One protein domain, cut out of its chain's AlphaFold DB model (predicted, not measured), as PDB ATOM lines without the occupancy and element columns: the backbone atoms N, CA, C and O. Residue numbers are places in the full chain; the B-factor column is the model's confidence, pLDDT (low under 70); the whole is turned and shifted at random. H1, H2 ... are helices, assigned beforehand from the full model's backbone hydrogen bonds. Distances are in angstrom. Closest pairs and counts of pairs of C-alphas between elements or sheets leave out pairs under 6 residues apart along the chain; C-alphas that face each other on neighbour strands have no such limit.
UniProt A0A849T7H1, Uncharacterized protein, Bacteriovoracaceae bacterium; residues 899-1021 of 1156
ATOM      1  N   GLU A 899      39.865  23.126 -32.069       85.19
ATOM      2  CA  GLU A 899      40.656  24.228 -32.636       85.19
ATOM      3  C   GLU A 899      41.701  23.753 -33.652       85.19
ATOM      4  O   GLU A 899      41.870  24.377 -34.696       85.19
ATOM      5  N   ALA A 900      42.361  22.617 -33.411       80.19
ATOM      6  CA  ALA A 900      43.347  22.076 -34.346       80.19
ATOM      7  C   ALA A 900      42.700  21.661 -35.680       80.19
ATOM      8  O   ALA A 900      43.231  21.967 -36.745       80.19
ATOM      9  N   ALA A 901      41.526  21.023 -35.638       75.00
ATOM     10  CA  ALA A 901      40.785  20.654 -36.844       75.00
ATOM     11  C   ALA A 901      40.174  21.874 -37.553       75.00
ATOM     12  O   ALA A 901      40.208  21.957 -38.779       75.00
ATOM     13  N   THR A 902      39.637  22.841 -36.806       78.75
ATOM     14  CA  THR A 902      39.038  24.047 -37.395       78.75
ATOM     15  C   THR A 902      40.075  25.026 -37.925       78.75
ATOM     16  O   THR A 902      39.792  25.693 -38.912       78.75
ATOM     17  N   ASN A 903      41.282  25.112 -37.364       86.56
ATOM     18  CA  ASN A 903      42.338  25.983 -37.893       86.56
ATOM     19  C   ASN A 903      42.895  25.531 -39.250       86.56
ATOM     20  O   ASN A 903      43.411  26.367 -39.985       86.56
ATOM     21  N   LEU A 904      42.697  24.263 -39.624       80.50
ATOM     22  CA  LEU A 904      42.963  23.755 -40.974       80.50
ATOM     23  C   LEU A 904      41.864  24.126 -41.991       80.50
ATOM     24  O   LEU A 904      42.076  23.981 -43.193       80.50
ATOM     25  N   LEU A 905      40.696  24.602 -41.539       80.56
ATOM     26  CA  LEU A 905      39.601  25.020 -42.418       80.56
ATOM     27  C   LEU A 905      39.792  26.461 -42.899       80.56
ATOM     28  O   LEU A 905      40.005  27.384 -42.106       80.56
ATOM     29  N   ASN A 906      39.612  26.675 -44.203       84.81
ATOM     30  CA  ASN A 906      39.595  28.014 -44.788       84.81
ATOM     31  C   ASN A 906      38.342  28.816 -44.338       84.81
ATOM     32  O   ASN A 906      37.382  28.232 -43.821       84.81
ATOM     33  N   PRO A 907      38.304  30.154 -44.512       86.00
ATOM     34  CA  PRO A 907      37.183  30.978 -44.045       86.00
ATOM     35  C   PRO A 907      35.811  30.542 -44.585       86.00
ATOM     36  O   PRO A 907      34.829  30.552 -43.843       86.00
ATOM     37  N   THR A 908      35.748  30.094 -45.842       78.06
ATOM     38  CA  THR A 908      34.525  29.588 -46.485       78.06
ATOM     39  C   THR A 908      34.037  28.296 -45.826       78.06
ATOM     40  O   THR A 908      32.854  28.166 -45.522       78.06
ATOM     41  N   GLN A 909      34.945  27.364 -45.525       80.56
ATOM     42  CA  GLN A 909      34.644  26.124 -44.804       80.56
ATOM     43  C   GLN A 909      34.210  26.396 -43.355       80.56
ATOM     44  O   GLN A 909      33.245  25.791 -42.888       80.56
ATOM     45  N   LYS A 910      34.852  27.346 -42.655       83.06
ATOM     46  CA  LYS A 910      34.430  27.792 -41.312       83.06
ATOM     47  C   LYS A 910      33.014  28.385 -41.332       83.06
ATOM     48  O   LYS A 910      32.198  28.051 -40.472       83.06
ATOM     49  N   ALA A 911      32.695  29.213 -42.328       84.44
ATOM     50  CA  ALA A 911      31.352  29.764 -42.514       84.44
ATOM     51  C   ALA A 911      30.315  28.669 -42.835       84.44
ATOM     52  O   ALA A 911      29.240  28.652 -42.237       84.44
ATOM     53  N   ALA A 912      30.651  27.717 -43.711       79.44
ATOM     54  CA  ALA A 912      29.790  26.582 -44.036       79.44
ATOM     55  C   ALA A 912      29.502  25.695 -42.809       79.44
ATOM     56  O   ALA A 912      28.344  25.363 -42.561       79.44
ATOM     57  N   LEU A 913      30.522  25.377 -41.999       84.44
ATOM     58  CA  LEU A 913      30.363  24.619 -40.753       84.44
ATOM     59  C   LEU A 913      29.462  25.357 -39.752       84.44
ATOM     60  O   LEU A 913      28.568  24.745 -39.172       84.44
ATOM     61  N   LYS A 914      29.648  26.674 -39.582       88.38
ATOM     62  CA  LYS A 914      28.797  27.499 -38.709       88.38
ATOM     63  C   LYS A 914      27.340  27.518 -39.182       88.38
ATOM     64  O   LYS A 914      26.437  27.373 -38.363       88.38
ATOM     65  N   ASN A 915      27.106  27.653 -40.487       86.38
ATOM     66  CA  ASN A 915      25.761  27.633 -41.064       86.38
ATOM     67  C   ASN A 915      25.087  26.259 -40.898       86.38
ATOM     68  O   ASN A 915      23.904  26.194 -40.563       86.38
ATOM     69  N   GLU A 916      25.832  25.164 -41.078       86.44
ATOM     70  CA  GLU A 916      25.331  23.803 -40.853       86.44
ATOM     71  C   GLU A 916      24.993  23.555 -39.375       86.44
ATOM     72  O   GLU A 916      23.952  22.969 -39.085       86.44
ATOM     73  N   LEU A 917      25.815  24.057 -38.445       89.94
ATOM     74  CA  LEU A 917      25.573  23.991 -37.000       89.94
ATOM     75  C   LEU A 917      24.281  24.727 -36.606       89.94
ATOM     76  O   LEU A 917      23.439  24.162 -35.914       89.94
ATOM     77  N   THR A 918      24.090  25.964 -37.081       89.69
ATOM     78  CA  THR A 918      22.853  26.730 -36.845       89.69
ATOM     79  C   THR A 918      21.638  25.977 -37.387       89.69
ATOM     80  O   THR A 918      20.684  25.735 -36.649       89.69
ATOM     81  N   ARG A 919      21.703  25.522 -38.646       88.75
ATOM     82  CA  ARG A 919      20.623  24.766 -39.297       88.75
ATOM     83  C   ARG A 919      20.289  23.470 -38.554       88.75
ATOM     84  O   ARG A 919      19.117  23.133 -38.400       88.75
ATOM     85  N   SER A 920      21.302  22.732 -38.102       88.56
ATOM     86  CA  SER A 920      21.108  21.477 -37.375       88.56
ATOM     87  C   SER A 920      20.503  21.707 -35.987       88.56
ATOM     88  O   SER A 920      19.597  20.968 -35.603       88.56
ATOM     89  N   GLY A 921      20.915  22.763 -35.280       91.69
ATOM     90  CA  GLY A 921      20.322  23.161 -34.002       91.69
ATOM     91  C   GLY A 921      18.863  23.618 -34.124       91.69
ATOM     92  O   GLY A 921      18.026  23.240 -33.304       91.69
ATOM     93  N   GLU A 922      18.521  24.379 -35.167       90.19
ATOM     94  CA  GLU A 922      17.133  24.751 -35.479       90.19
ATOM     95  C   GLU A 922      16.266  23.518 -35.780       90.19
ATOM     96  O   GLU A 922      15.164  23.379 -35.245       90.19
ATOM     97  N   GLU A 923      16.767  22.588 -36.596       88.94
ATOM     98  CA  GLU A 923      16.066  21.343 -36.919       88.94
ATOM     99  C   GLU A 923      15.883  20.454 -35.680       88.94
ATOM    100  O   GLU A 923      14.784  19.947 -35.454       88.94
ATOM    101  N   LEU A 924      16.901  20.345 -34.818       91.75
ATOM    102  CA  LEU A 924      16.819  19.635 -33.540       91.75
ATOM    103  C   LEU A 924      15.719  20.218 -32.637       91.75
ATOM    104  O   LEU A 924      14.890  19.470 -32.122       91.75
ATOM    105  N   ASN A 925      15.658  21.546 -32.499       88.19
ATOM    106  CA  ASN A 925      14.619  22.229 -31.721       88.19
ATOM    107  C   ASN A 925      13.208  21.998 -32.294       88.19
ATOM    108  O   ASN A 925      12.259  21.763 -31.538       88.19
ATOM    109  N   ASN A 926      13.059  22.004 -33.623       88.19
ATOM    110  CA  ASN A 926      11.791  21.680 -34.280       88.19
ATOM    111  C   ASN A 926      11.365  20.227 -33.995       88.19
ATOM    112  O   ASN A 926      10.215  19.983 -33.629       88.19
ATOM    113  N   VAL A 927      12.277  19.255 -34.102       87.50
ATOM    114  CA  VAL A 927      11.966  17.832 -33.868       87.50
ATOM    115  C   VAL A 927      11.697  17.540 -32.381       87.50
ATOM    116  O   VAL A 927      10.782  16.774 -32.070       87.50
ATOM    117  N   LEU A 928      12.408  18.197 -31.457       88.12
ATOM    118  CA  LEU A 928      12.108  18.162 -30.018       88.12
ATOM    119  C   LEU A 928      10.688  18.666 -29.729       88.12
ATOM    120  O   LEU A 928       9.916  17.977 -29.061       88.12
ATOM    121  N   THR A 929      10.318  19.823 -30.286       86.25
ATOM    122  CA  THR A 929       8.978  20.411 -30.111       86.25
ATOM    123  C   THR A 929       7.888  19.503 -30.685       86.25
ATOM    124  O   THR A 929       6.863  19.276 -30.043       86.25
ATOM    125  N   LEU A 930       8.121  18.922 -31.865       87.31
ATOM    126  CA  LEU A 930       7.210  17.961 -32.485       87.31
ATOM    127  C   LEU A 930       6.997  16.731 -31.590       87.31
ATOM    128  O   LEU A 930       5.858  16.331 -31.359       87.31
ATOM    129  N   ASN A 931       8.074  16.151 -31.052       86.81
ATOM    130  CA  ASN A 931       7.996  15.008 -30.143       86.81
ATOM    131  C   ASN A 931       7.254  15.374 -28.840       86.81
ATOM    132  O   ASN A 931       6.404  14.609 -28.388       86.81
ATOM    133  N   ALA A 932       7.489  16.563 -28.275       84.88
ATOM    134  CA  ALA A 932       6.754  17.052 -27.105       84.88
ATOM    135  C   ALA A 932       5.240  17.171 -27.376       84.88
ATOM    136  O   ALA A 932       4.434  16.657 -26.600       84.88
ATOM    137  N   MET A 933       4.839  17.756 -28.512       84.12
ATOM    138  CA  MET A 933       3.425  17.844 -28.910       84.12
ATOM    139  C   MET A 933       2.795  16.469 -29.175       84.12
ATOM    140  O   MET A 933       1.639  16.249 -28.819       84.12
ATOM    141  N   LEU A 934       3.545  15.525 -29.754       83.56
ATOM    142  CA  LEU A 934       3.084  14.151 -29.971       83.56
ATOM    143  C   LEU A 934       2.864  13.393 -28.655       83.56
ATOM    144  O   LEU A 934       1.914  12.615 -28.566       83.56
ATOM    145  N   ASN A 935       3.683  13.620 -27.628       82.44
ATOM    146  CA  ASN A 935       3.534  12.954 -26.329       82.44
ATOM    147  C   ASN A 935       2.518  13.656 -25.399       82.44
ATOM    148  O   ASN A 935       2.043  13.047 -24.442       82.44
ATOM    149  N   ASN A 936       2.129  14.905 -25.684       81.44
ATOM    150  CA  ASN A 936       1.160  15.641 -24.871       81.44
ATOM    151  C   ASN A 936      -0.277  15.099 -25.059       81.44
ATOM    152  O   ASN A 936      -0.900  15.274 -26.111       81.44
ATOM    153  N   LYS A 937      -0.804  14.444 -24.011       74.75
ATOM    154  CA  LYS A 937      -2.173  13.887 -23.917       74.75
ATOM    155  C   LYS A 937      -3.257  14.978 -23.755       74.75
ATOM    156  O   LYS A 937      -4.436  14.725 -23.976       74.75
ATOM    157  N   GLY A 938      -2.880  16.201 -23.371       74.69
ATOM    158  CA  GLY A 938      -3.809  17.326 -23.208       74.69
ATOM    159  C   GLY A 938      -4.308  17.914 -24.532       74.69
ATOM    160  O   GLY A 938      -5.375  18.519 -24.567       74.69
ATOM    161  N   LEU A 939      -3.576  17.704 -25.631       73.62
ATOM    162  CA  LEU A 939      -3.865  18.317 -26.935       73.62
ATOM    163  C   LEU A 939      -4.796  17.476 -27.826       73.62
ATOM    164  O   LEU A 939      -5.057  17.845 -28.968       73.62
ATOM    165  N   ASP A 940      -5.315  16.352 -27.328       68.69
ATOM    166  CA  ASP A 940      -6.068  15.347 -28.095       68.69
ATOM    167  C   ASP A 940      -7.230  15.911 -28.922       68.69
ATOM    168  O   ASP A 940      -7.469  15.466 -30.045       68.69
ATOM    169  N   THR A 941      -7.951  16.895 -28.378       64.38
ATOM    170  CA  THR A 941      -9.095  17.514 -29.068       64.38
ATOM    171  C   THR A 941      -8.638  18.570 -30.081       64.38
ATOM    172  O   THR A 941      -9.249  18.720 -31.142       64.38
ATOM    173  N   ASP A 942      -7.534  19.263 -29.803       72.12
ATOM    174  CA  ASP A 942      -7.155  20.498 -30.493       72.12
ATOM    175  C   ASP A 942      -6.068  20.295 -31.555       72.12
ATOM    176  O   ASP A 942      -6.021  21.036 -32.536       72.12
ATOM    177  N   LEU A 943      -5.285  19.211 -31.466       70.75
ATOM    178  CA  LEU A 943      -4.451  18.714 -32.568       70.75
ATOM    179  C   LEU A 943      -5.279  18.508 -33.850       70.75
ATOM    180  O   LEU A 943      -4.789  18.714 -34.955       70.75
ATOM    181  N   SER A 944      -6.567  18.166 -33.728       65.62
ATOM    182  CA  SER A 944      -7.463  18.042 -34.887       65.62
ATOM    183  C   SER A 944      -7.818  19.382 -35.563       65.62
ATOM    184  O   SER A 944      -8.330  19.378 -36.681       65.62
ATOM    185  N   LYS A 945      -7.524  20.519 -34.911       68.75
ATOM    186  CA  LYS A 945      -7.900  21.890 -35.303       68.75
ATOM    187  C   LYS A 945      -6.692  22.813 -35.551       68.75
ATOM    188  O   LYS A 945      -6.850  24.031 -35.535       68.75
ATOM    189  N   LEU A 946      -5.492  22.262 -35.766       65.88
ATOM    190  CA  LEU A 946      -4.242  23.024 -35.939       65.88
ATOM    191  C   LEU A 946      -4.296  24.029 -37.107       65.88
ATOM    192  O   LEU A 946      -3.969  23.701 -38.250       65.88
ATOM    193  N   GLY A 947      -4.636  25.276 -36.785       64.75
ATOM    194  CA  GLY A 947      -4.258  26.459 -37.554       64.75
ATOM    195  C   GLY A 947      -2.841  26.926 -37.197       64.75
ATOM    196  O   GLY A 947      -2.283  26.530 -36.173       64.75
ATOM    197  N   ALA A 948      -2.257  27.800 -38.023       57.41
ATOM    198  CA  ALA A 948      -0.879  28.270 -37.836       57.41
ATOM    199  C   ALA A 948      -0.648  28.978 -36.483       57.41
ATOM    200  O   ALA A 948       0.369  28.727 -35.843       57.41
ATOM    201  N   GLY A 949      -1.605  29.790 -36.014       64.31
ATOM    202  CA  GLY A 949      -1.526  30.434 -34.692       64.31
ATOM    203  C   GLY A 949      -1.528  29.426 -33.539       64.31
ATOM    204  O   GLY A 949      -0.675  29.489 -32.661       64.31
ATOM    205  N   PHE A 950      -2.399  28.413 -33.607       73.56
ATOM    206  CA  PHE A 950      -2.506  27.386 -32.565       73.56
ATOM    207  C   PHE A 950      -1.208  26.575 -32.391       73.56
ATOM    208  O   PHE A 950      -0.881  26.174 -31.279       73.56
ATOM    209  N   ILE A 951      -0.428  26.375 -33.461       69.56
ATOM    210  CA  ILE A 951       0.903  25.748 -33.368       69.56
ATOM    211  C   ILE A 951       1.863  26.600 -32.524       69.56
ATOM    212  O   ILE A 951       2.560  26.052 -31.676       69.56
ATOM    213  N   ALA A 952       1.889  27.919 -32.732       67.50
ATOM    214  CA  ALA A 952       2.797  28.829 -32.030       67.50
ATOM    215  C   ALA A 952       2.433  29.020 -30.545       67.50
ATOM    216  O   ALA A 952       3.316  29.236 -29.713       67.50
ATOM    217  N   ASP A 953       1.149  28.914 -30.200       75.38
ATOM    218  CA  ASP A 953       0.697  28.943 -28.807       75.38
ATOM    219  C   ASP A 953       0.956  27.599 -28.109       75.38
ATOM    220  O   ASP A 953       1.448  27.564 -26.979       75.38
ATOM    221  N   GLN A 954       0.714  26.477 -28.797       73.75
ATOM    222  CA  GLN A 954       0.964  25.154 -28.224       73.75
ATOM    223  C   GLN A 954       2.440  24.769 -28.150       73.75
ATOM    224  O   GLN A 954       2.806  24.011 -27.254       73.75
ATOM    225  N   SER A 955       3.314  25.301 -29.012       65.12
ATOM    226  CA  SER A 955       4.759  25.097 -28.854       65.12
ATOM    227  C   SER A 955       5.254  25.703 -27.537       65.12
ATOM    228  O   SER A 955       6.011  25.054 -26.817       65.12
ATOM    229  N   LYS A 956       4.746  26.884 -27.150       72.50
ATOM    230  CA  LYS A 956       5.037  27.506 -25.845       72.50
ATOM    231  C   LYS A 956       4.490  26.674 -24.679       72.50
ATOM    232  O   LYS A 956       5.219  26.422 -23.725       72.50
ATOM    233  N   LEU A 957       3.245  26.193 -24.766       67.25
ATOM    234  CA  LEU A 957       2.638  25.310 -23.751       67.25
ATOM    235  C   LEU A 957       3.353  23.952 -23.619       67.25
ATOM    236  O   LEU A 957       3.365  23.372 -22.536       67.25
ATOM    237  N   ALA A 958       3.980  23.463 -24.692       60.25
ATOM    238  CA  ALA A 958       4.833  22.276 -24.691       60.25
ATOM    239  C   ALA A 958       6.277  22.544 -24.203       60.25
ATOM    240  O   ALA A 958       7.094  21.624 -24.214       60.25
ATOM    241  N   GLY A 959       6.599  23.771 -23.771       62.75
ATOM    242  CA  GLY A 959       7.911  24.142 -23.232       62.75
ATOM    243  C   GLY A 959       8.975  24.493 -24.279       62.75
ATOM    244  O   GLY A 959      10.158  24.524 -23.947       62.75
ATOM    245  N   ALA A 960       8.599  24.753 -25.535       66.62
ATOM    246  CA  ALA A 960       9.548  25.174 -26.562       66.62
ATOM    247  C   ALA A 960       9.837  26.682 -26.489       66.62
ATOM    248  O   ALA A 960       8.932  27.514 -26.571       66.62
ATOM    249  N   ASN A 961      11.124  27.031 -26.421       59.69
ATOM    250  CA  ASN A 961      11.607  28.414 -26.311       59.69
ATOM    251  C   ASN A 961      11.504  29.234 -27.615       59.69
ATOM    252  O   ASN A 961      11.840  30.416 -27.623       59.69
ATOM    253  N   ALA A 962      11.071  28.627 -28.724       63.16
ATOM    254  CA  ALA A 962      10.962  29.264 -30.033       63.16
ATOM    255  C   ALA A 962       9.678  28.837 -30.764       63.16
ATOM    256  O   ALA A 962       9.106  27.780 -30.496       63.16
ATOM    257  N   VAL A 963       9.236  29.664 -31.716       70.12
ATOM    258  CA  VAL A 963       8.148  29.322 -32.643       70.12
ATOM    259  C   VAL A 963       8.662  28.234 -33.585       70.12
ATOM    260  O   VAL A 963       9.511  28.497 -34.433       70.12
ATOM    261  N   ALA A 964       8.177  27.003 -33.415       75.69
ATOM    262  CA  ALA A 964       8.633  25.872 -34.216       75.69
ATOM    263  C   ALA A 964       8.138  25.987 -35.667       75.69
ATOM    264  O   ALA A 964       6.935  25.966 -35.944       75.69
ATOM    265  N   ASN A 965       9.077  26.062 -36.610       82.00
ATOM    266  CA  ASN A 965       8.794  26.136 -38.041       82.00
ATOM    267  C   ASN A 965       8.588  24.729 -38.611       82.00
ATOM    268  O   ASN A 965       9.413  24.204 -39.357       82.00
ATOM    269  N   PHE A 966       7.463  24.106 -38.248       83.31
ATOM    270  CA  PHE A 966       7.120  22.776 -38.741       83.31
ATOM    271  C   PHE A 966       6.954  22.744 -40.264       83.31
ATOM    272  O   PHE A 966       6.244  23.570 -40.856       83.31
ATOM    273  N   SER A 967       7.534  21.716 -40.884       83.06
ATOM    274  CA  SER A 967       7.267  21.375 -42.280       83.06
ATOM    275  C   SER A 967       5.798  20.978 -42.475       83.06
ATOM    276  O   SER A 967       5.092  20.622 -41.527       83.06
ATOM    277  N   GLU A 968       5.314  21.000 -43.718       81.69
ATOM    278  CA  GLU A 968       3.927  20.606 -43.997       81.69
ATOM    279  C   GLU A 968       3.662  19.129 -43.660       81.69
ATOM    280  O   GLU A 968       2.582  18.795 -43.177       81.69
ATOM    281  N   SER A 969       4.664  18.248 -43.791       74.88
ATOM    282  CA  SER A 969       4.549  16.880 -43.281       74.88
ATOM    283  C   SER A 969       4.382  16.867 -41.760       74.88
ATOM    284  O   SER A 969       3.408  16.311 -41.274       74.88
ATOM    285  N   GLN A 970       5.229  17.550 -40.990       83.44
ATOM    286  CA  GLN A 970       5.111  17.590 -39.524       83.44
ATOM    287  C   GLN A 970       3.758  18.161 -39.051       83.44
ATOM    288  O   GLN A 970       3.142  17.620 -38.129       83.44
ATOM    289  N   LYS A 971       3.230  19.187 -39.734       84.56
ATOM    290  CA  LYS A 971       1.875  19.718 -39.493       84.56
ATOM    291  C   LYS A 971       0.794  18.671 -39.760       84.56
ATOM    292  O   LYS A 971      -0.126  18.522 -38.956       84.56
ATOM    293  N   ASN A 972       0.900  17.932 -40.862       79.50
ATOM    294  CA  ASN A 972      -0.058  16.883 -41.202       79.50
ATOM    295  C   ASN A 972       0.046  15.664 -40.274       79.50
ATOM    296  O   ASN A 972      -0.984  15.067 -39.974       79.50
ATOM    297  N   LEU A 973       1.219  15.365 -39.702       82.31
ATOM    298  CA  LEU A 973       1.367  14.334 -38.667       82.31
ATOM    299  C   LEU A 973       0.547  14.696 -37.431       82.31
ATOM    300  O   LEU A 973      -0.259  13.893 -36.965       82.31
ATOM    301  N   LEU A 974       0.711  15.923 -36.937       83.12
ATOM    302  CA  LEU A 974      -0.019  16.419 -35.774       83.12
ATOM    303  C   LEU A 974      -1.541  16.452 -36.025       83.12
ATOM    304  O   LEU A 974      -2.298  15.941 -35.197       83.12
ATOM    305  N   LYS A 975      -1.994  16.945 -37.192       83.06
ATOM    306  CA  LYS A 975      -3.419  16.914 -37.596       83.06
ATOM    307  C   LYS A 975      -3.978  15.489 -37.636       83.06
ATOM    308  O   LYS A 975      -5.092  15.248 -37.172       83.06
ATOM    309  N   THR A 976      -3.219  14.543 -38.183       76.50
ATOM    310  CA  THR A 976      -3.644  13.148 -38.352       76.50
ATOM    311  C   THR A 976      -3.660  12.390 -37.028       76.50
ATOM    312  O   THR A 976      -4.630  11.687 -36.749       76.50
ATOM    313  N   VAL A 977      -2.678  12.612 -36.150       79.25
ATOM    314  CA  VAL A 977      -2.691  12.101 -34.769       79.25
ATOM    315  C   VAL A 977      -3.887  12.663 -33.993       79.25
ATOM    316  O   VAL A 977      -4.627  11.888 -33.390       79.25
ATOM    317  N   GLY A 978      -4.158  13.971 -34.074       76.69
ATOM    318  CA  GLY A 978      -5.368  14.569 -33.496       76.69
ATOM    319  C   GLY A 978      -6.661  13.998 -34.086       76.69
ATOM    320  O   GLY A 978      -7.617  13.720 -33.365       76.69
ATOM    321  N   GLY A 979      -6.686  13.748 -35.396       74.62
ATOM    322  CA  GLY A 979      -7.801  13.102 -36.084       74.62
ATOM    323  C   GLY A 979      -8.072  11.677 -35.594       74.62
ATOM    324  O   GLY A 979      -9.223  11.349 -35.316       74.62
ATOM    325  N   LEU A 980      -7.028  10.861 -35.434       73.94
ATOM    326  CA  LEU A 980      -7.103   9.500 -34.891       73.94
ATOM    327  C   LEU A 980      -7.568   9.492 -33.427       73.94
ATOM    328  O   LEU A 980      -8.444   8.706 -33.064       73.94
ATOM    329  N   ARG A 981      -7.032  10.393 -32.592       79.38
ATOM    330  CA  ARG A 981      -7.451  10.550 -31.187       79.38
ATOM    331  C   ARG A 981      -8.912  10.991 -31.076       79.38
ATOM    332  O   ARG A 981      -9.652  10.433 -30.270       79.38
ATOM    333  N   SER A 982      -9.353  11.908 -31.936       75.50
ATOM    334  CA  SER A 982     -10.753  12.341 -32.022       75.50
ATOM    335  C   SER A 982     -11.695  11.195 -32.425       75.50
ATOM    336  O   SER A 982     -12.691  10.965 -31.742       75.50
ATOM    337  N   MET A 983     -11.345  10.391 -33.440       68.19
ATOM    338  CA  MET A 983     -12.127   9.195 -33.801       68.19
ATOM    339  C   MET A 983     -12.193   8.182 -32.650       68.19
ATOM    340  O   MET A 983     -13.278   7.699 -32.331       68.19
ATOM    341  N   ARG A 984     -11.070   7.914 -31.962       71.75
ATOM    342  CA  ARG A 984     -11.052   7.053 -30.764       71.75
ATOM    343  C   ARG A 984     -11.961   7.604 -29.662       71.75
ATOM    344  O   ARG A 984     -12.665   6.833 -29.022       71.75
ATOM    345  N   LYS A 985     -11.976   8.923 -29.441       76.50
ATOM    346  CA  LYS A 985     -12.841   9.580 -28.447       76.50
ATOM    347  C   LYS A 985     -14.323   9.420 -28.793       76.50
ATOM    348  O   LYS A 985     -15.108   9.123 -27.900       76.50
ATOM    349  N   GLU A 986     -14.703   9.551 -30.062       71.56
ATOM    350  CA  GLU A 986     -16.094   9.355 -30.497       71.56
ATOM    351  C   GLU A 986     -16.531   7.883 -30.418       71.56
ATOM    352  O   GLU A 986     -17.629   7.587 -29.953       71.56
ATOM    353  N   GLN A 987     -15.641   6.944 -30.755       64.88
ATOM    354  CA  GLN A 987     -15.865   5.506 -30.554       64.88
ATOM    355  C   GLN A 987     -15.975   5.131 -29.068       64.88
ATOM    356  O   GLN A 987     -16.802   4.305 -28.694       64.88
ATOM    357  N   LEU A 988     -15.184   5.758 -28.192       71.06
ATOM    358  CA  LEU A 988     -15.320   5.573 -26.747       71.06
ATOM    359  C   LEU A 988     -16.646   6.141 -26.230       71.06
ATOM    360  O   LEU A 988     -17.268   5.498 -25.394       71.06
ATOM    361  N   LYS A 989     -17.138   7.275 -26.756       74.12
ATOM    362  CA  LYS A 989     -18.488   7.772 -26.431       74.12
ATOM    363  C   LYS A 989     -19.588   6.824 -26.901       74.12
ATOM    364  O   LYS A 989     -20.555   6.643 -26.168       74.12
ATOM    365  N   SER A 990     -19.486   6.241 -28.100       64.31
ATOM    366  CA  SER A 990     -20.503   5.299 -28.586       64.31
ATOM    367  C   SER A 990     -20.486   3.992 -27.785       64.31
ATOM    368  O   SER A 990     -21.552   3.465 -27.466       64.31
ATOM    369  N   LEU A 991     -19.304   3.539 -27.349       63.94
ATOM    370  CA  LEU A 991     -19.149   2.438 -26.397       63.94
ATOM    371  C   LEU A 991     -19.706   2.784 -25.004       63.94
ATOM    372  O   LEU A 991     -20.387   1.958 -24.410       63.94
ATOM    373  N   ASP A 992     -19.497   4.000 -24.495       69.06
ATOM    374  CA  ASP A 992     -20.066   4.453 -23.215       69.06
ATOM    375  C   ASP A 992     -21.592   4.617 -23.285       69.06
ATOM    376  O   ASP A 992     -22.303   4.271 -22.343       69.06
ATOM    377  N   ALA A 993     -22.122   5.104 -24.409       65.25
ATOM    378  CA  ALA A 993     -23.557   5.160 -24.670       65.25
ATOM    379  C   ALA A 993     -24.165   3.751 -24.768       65.25
ATOM    380  O   ALA A 993     -25.274   3.528 -24.280       65.25
ATOM    381  N   TYR A 994     -23.427   2.789 -25.331       58.31
ATOM    382  CA  TYR A 994     -23.770   1.370 -25.270       58.31
ATOM    383  C   TYR A 994     -23.742   0.843 -23.829       58.31
ATOM    384  O   TYR A 994     -24.750   0.312 -23.382       58.31
ATOM    385  N   ASN A 995     -22.666   1.056 -23.064       60.31
ATOM    386  CA  ASN A 995     -22.553   0.615 -21.669       60.31
ATOM    387  C   ASN A 995     -23.683   1.190 -20.793       60.31
ATOM    388  O   ASN A 995     -24.243   0.485 -19.956       60.31
ATOM    389  N   LYS A 996     -24.091   2.442 -21.035       71.31
ATOM    390  CA  LYS A 996     -25.265   3.062 -20.399       71.31
ATOM    391  C   LYS A 996     -26.582   2.418 -20.845       71.31
ATOM    392  O   LYS A 996     -27.446   2.184 -20.009       71.31
ATOM    393  N   ALA A 997     -26.742   2.067 -22.122       56.62
ATOM    394  CA  ALA A 997     -27.909   1.309 -22.591       56.62
ATOM    395  C   ALA A 997     -27.961  -0.126 -22.016       56.62
ATOM    396  O   ALA A 997     -29.050  -0.626 -21.738       56.62
ATOM    397  N   VAL A 998     -26.801  -0.757 -21.780       55.59
ATOM    398  CA  VAL A 998     -26.664  -2.038 -21.061       55.59
ATOM    399  C   VAL A 998     -27.105  -1.895 -19.608       55.59
ATOM    400  O   VAL A 998     -27.956  -2.661 -19.160       55.59
ATOM    401  N   ALA A 999     -26.589  -0.887 -18.898       64.44
ATOM    402  CA  ALA A 999     -26.974  -0.597 -17.517       64.44
ATOM    403  C   ALA A 999     -28.479  -0.296 -17.372       64.44
ATOM    404  O   ALA A 999     -29.092  -0.686 -16.382       64.44
ATOM    405  N   ASN A1000     -29.090   0.322 -18.389       75.19
ATOM    406  CA  ASN A1000     -30.516   0.660 -18.416       75.19
ATOM    407  C   ASN A1000     -31.440  -0.502 -18.854       75.19
ATOM    408  O   ASN A1000     -32.646  -0.302 -18.977       75.19
ATOM    409  N   GLY A1001     -30.916  -1.712 -19.085       53.31
ATOM    410  CA  GLY A1001     -31.729  -2.930 -19.215       53.31
ATOM    411  C   GLY A1001     -32.435  -3.168 -20.560       53.31
ATOM    412  O   GLY A1001     -33.291  -4.051 -20.634       53.31
ATOM    413  N   ASP A1002     -32.079  -2.451 -21.632       66.56
ATOM    414  CA  ASP A1002     -32.669  -2.599 -22.979       66.56
ATOM    415  C   ASP A1002     -32.150  -3.868 -23.698       66.56
ATOM    416  O   ASP A1002     -31.318  -3.817 -24.604       66.56
ATOM    417  N   LYS A1003     -32.596  -5.048 -23.240       59.16
ATOM    418  CA  LYS A1003     -32.009  -6.368 -23.563       59.16
ATOM    419  C   LYS A1003     -31.861  -6.678 -25.062       59.16
ATOM    420  O   LYS A1003     -30.894  -7.346 -25.435       59.16
ATOM    421  N   ASP A1004     -32.760  -6.200 -25.924       56.34
ATOM    422  CA  ASP A1004     -32.722  -6.502 -27.364       56.34
ATOM    423  C   ASP A1004     -31.799  -5.567 -28.151       56.34
ATOM    424  O   ASP A1004     -31.045  -6.019 -29.022       56.34
ATOM    425  N   ARG A1005     -31.779  -4.274 -27.805       46.56
ATOM    426  CA  ARG A1005     -30.763  -3.338 -28.302       46.56
ATOM    427  C   ARG A1005     -29.380  -3.748 -27.804       46.56
ATOM    428  O   ARG A1005     -28.429  -3.770 -28.583       46.56
ATOM    429  N   VAL A1006     -29.292  -4.161 -26.541       45.66
ATOM    430  CA  VAL A1006     -28.084  -4.703 -25.916       45.66
ATOM    431  C   VAL A1006     -27.599  -5.945 -26.645       45.66
ATOM    432  O   VAL A1006     -26.436  -5.965 -27.008       45.66
ATOM    433  N   LYS A1007     -28.439  -6.940 -26.965       53.22
ATOM    434  CA  LYS A1007     -27.996  -8.116 -27.744       53.22
ATOM    435  C   LYS A1007     -27.406  -7.746 -29.107       53.22
ATOM    436  O   LYS A1007     -26.350  -8.263 -29.468       53.22
ATOM    437  N   LYS A1008     -28.060  -6.853 -29.859       53.19
ATOM    438  CA  LYS A1008     -27.595  -6.443 -31.198       53.19
ATOM    439  C   LYS A1008     -26.285  -5.656 -31.137       53.19
ATOM    440  O   LYS A1008     -25.369  -5.948 -31.904       53.19
ATOM    441  N   VAL A1009     -26.169  -4.703 -30.211       44.31
ATOM    442  CA  VAL A1009     -24.953  -3.887 -30.075       44.31
ATOM    443  C   VAL A1009     -23.834  -4.663 -29.371       44.31
ATOM    444  O   VAL A1009     -22.693  -4.552 -29.793       44.31
ATOM    445  N   ALA A1010     -24.125  -5.553 -28.417       41.94
ATOM    446  CA  ALA A1010     -23.134  -6.443 -27.803       41.94
ATOM    447  C   ALA A1010     -22.460  -7.347 -28.837       41.94
ATOM    448  O   ALA A1010     -21.246  -7.527 -28.790       41.94
ATOM    449  N   LEU A1011     -23.215  -7.888 -29.801       49.75
ATOM    450  CA  LEU A1011     -22.639  -8.725 -30.855       49.75
ATOM    451  C   LEU A1011     -21.702  -7.926 -31.780       49.75
ATOM    452  O   LEU A1011     -20.701  -8.469 -32.243       49.75
ATOM    453  N   ALA A1012     -22.000  -6.646 -32.023       45.22
ATOM    454  CA  ALA A1012     -21.163  -5.738 -32.809       45.22
ATOM    455  C   ALA A1012     -19.932  -5.248 -32.019       45.22
ATOM    456  O   ALA A1012     -18.804  -5.364 -32.492       45.22
ATOM    457  N   SER A1013     -20.125  -4.770 -30.786       39.72
ATOM    458  CA  SER A1013     -19.072  -4.259 -29.904       39.72
ATOM    459  C   SER A1013     -18.128  -5.352 -29.405       39.72
ATOM    460  O   SER A1013     -16.932  -5.094 -29.315       39.72
ATOM    461  N   LYS A1014     -18.606  -6.582 -29.156       42.00
ATOM    462  CA  LYS A1014     -17.736  -7.732 -28.859       42.00
ATOM    463  C   LYS A1014     -16.895  -8.100 -30.081       42.00
ATOM    464  O   LYS A1014     -15.674  -8.112 -29.982       42.00
ATOM    465  N   LYS A1015     -17.519  -8.249 -31.262       48.28
ATOM    466  CA  LYS A1015     -16.784  -8.438 -32.527       48.28
ATOM    467  C   LYS A1015     -15.752  -7.328 -32.762       48.28
ATOM    468  O   LYS A1015     -14.676  -7.627 -33.259       48.28
ATOM    469  N   PHE A1016     -16.031  -6.074 -32.406       45.22
ATOM    470  CA  PHE A1016     -15.064  -4.976 -32.519       45.22
ATOM    471  C   PHE A1016     -13.938  -5.049 -31.473       45.22
ATOM    472  O   PHE A1016     -12.770  -4.943 -31.839       45.22
ATOM    473  N   SER A1017     -14.264  -5.288 -30.200       38.22
ATOM    474  CA  SER A1017     -13.294  -5.451 -29.107       38.22
ATOM    475  C   SER A1017     -12.300  -6.574 -29.409       38.22
ATOM    476  O   SER A1017     -11.091  -6.349 -29.394       38.22
ATOM    477  N   ASP A1018     -12.801  -7.746 -29.803       43.72
ATOM    478  CA  ASP A1018     -11.987  -8.918 -30.143       43.72
ATOM    479  C   ASP A1018     -11.099  -8.648 -31.384       43.72
ATOM    480  O   ASP A1018      -9.966  -9.134 -31.479       43.72
ATOM    481  N   ARG A1019     -11.568  -7.799 -32.316       44.38
ATOM    482  CA  ARG A1019     -10.818  -7.335 -33.503       44.38
ATOM    483  C   ARG A1019      -9.779  -6.242 -33.212       44.38
ATOM    484  O   ARG A1019      -8.893  -6.067 -34.047       44.38
ATOM    485  N   PHE A1020      -9.887  -5.510 -32.100       36.38
ATOM    486  CA  PHE A1020      -8.982  -4.409 -31.731       36.38
ATOM    487  C   PHE A1020      -7.964  -4.823 -30.655       36.38
ATOM    488  O   PHE A1020      -6.817  -4.377 -30.688       36.38
ATOM    489  N   ALA A1021      -8.332  -5.725 -29.740       37.03
ATOM    490  CA  ALA A1021      -7.425  -6.289 -28.739       37.03
ATOM    491  C   ALA A1021      -6.279  -7.093 -29.382       37.03
ATOM    492  O   ALA A1021      -5.126  -6.951 -28.987       37.03
TER     493      ALA A1021
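What this domain is: This is residues 899 to 1021 of the 1156 residues of an uncharacterized protein of Bacteriovoracaceae bacterium (UniProt A0A849T7H1). Two long helices, H2 and H4, run nearly in line and the same way, the end of H2 side by side with the first part of H4, and together they make a long thin rod. Between them the chain goes out to one side of this overlap in a loop, residues 936 to 967, that holds the short helix H3; at the far end of H4 the last helix, H5, folds back as a hairpin that opens like a V, and the small H1 sits at the opposite end of the rod. The printed part has 123 residues with five named helices, in the order H1, H2, H3, H4, H5, and no named strand; the class is all helix. The whole is extended, with a radius of gyration of the C-alphas of 24.1 A and spans of 82 by 29 by 21 A.

Where its parts are: H1, residues 899 to 903, begins with C-alpha 899 at (40.656, 24.228, -32.636) and measures 5.8 A from first to last C-alpha. H2, residues 907 to 935, is 42.1 A long and runs from C-alpha 907 at (37.183, 30.978, -44.045) to C-alpha 935 at (3.534, 12.954, -26.329). H3, residues 948 to 957, is 14.8 A long. H4, residues 968 to 999, is the longest helix, with 32 residues and 45.9 A. H5, residues 1003 to 1021, is 25.1 A long and ends with C-alpha 1021 at (-7.425, -6.289, -28.739); it has a kink of 30 degrees near residue 1010.

How they stand to each other: H1 and H2 are close but not clearly touching, their closest C-alphas, those of Thr 902 and Lys 910, being 7.1 A apart. H2 touches H4 with residues 930 to 934 alone, and H4 touches H2 with residues 970 to 977 alone; the closest C-alphas are those of Leu 934 and Leu 974, 7.0 A apart. These two helices run the same way at a shallow tilt of 8 degrees, and their centres are 34.1 A apart. With residues 929 to 933 alone, H2 only just touches H3, with 3 pairs of C-alphas within 8 A. The closest are those of Thr 929 and Ser 955, 6.4 A apart, and the lines of H2 and H3 are about perpendicular, at 83 degrees. H3 and H4 are apart. H4 and H5 form a helical hairpin: residues 991 to 998 of H4 touch residues 1005 to 1013 of H5, with the C-alphas of Val 998 and Val 1006 closest at 5.7 A. They run opposite ways at a tilt of 36 degrees, only just steep. Of the three touching pairs, one is at a shallow tilt, and the helix packing is only just mostly crossed. H5 is apart from H1, H2 and H3. In H1, H2, H4 and H5 every O i to N i+4 pair is within hydrogen-bond range; in H3 it is 4 of 6.

The domain as a whole: The two C-alphas farthest apart, those of Leu 904 and Lys 1003, are 82.7 A apart. The printed part has no cut. The links from H1 to H2 and from H4 to H5 are tight, that from H3 to H4 is short, and that from H2 to H3, residues 936 to 947, is long. Residues 914 to 921 of H2, residues 999 to 1004 and residues 1014 to 1021 of H5 stand free. The mean pLDDT of the printed part is 71.3, and 49 residues are under 70, among them residues 957 to 962 and residues 1001 to 1021; H5 has a mean pLDDT of 46.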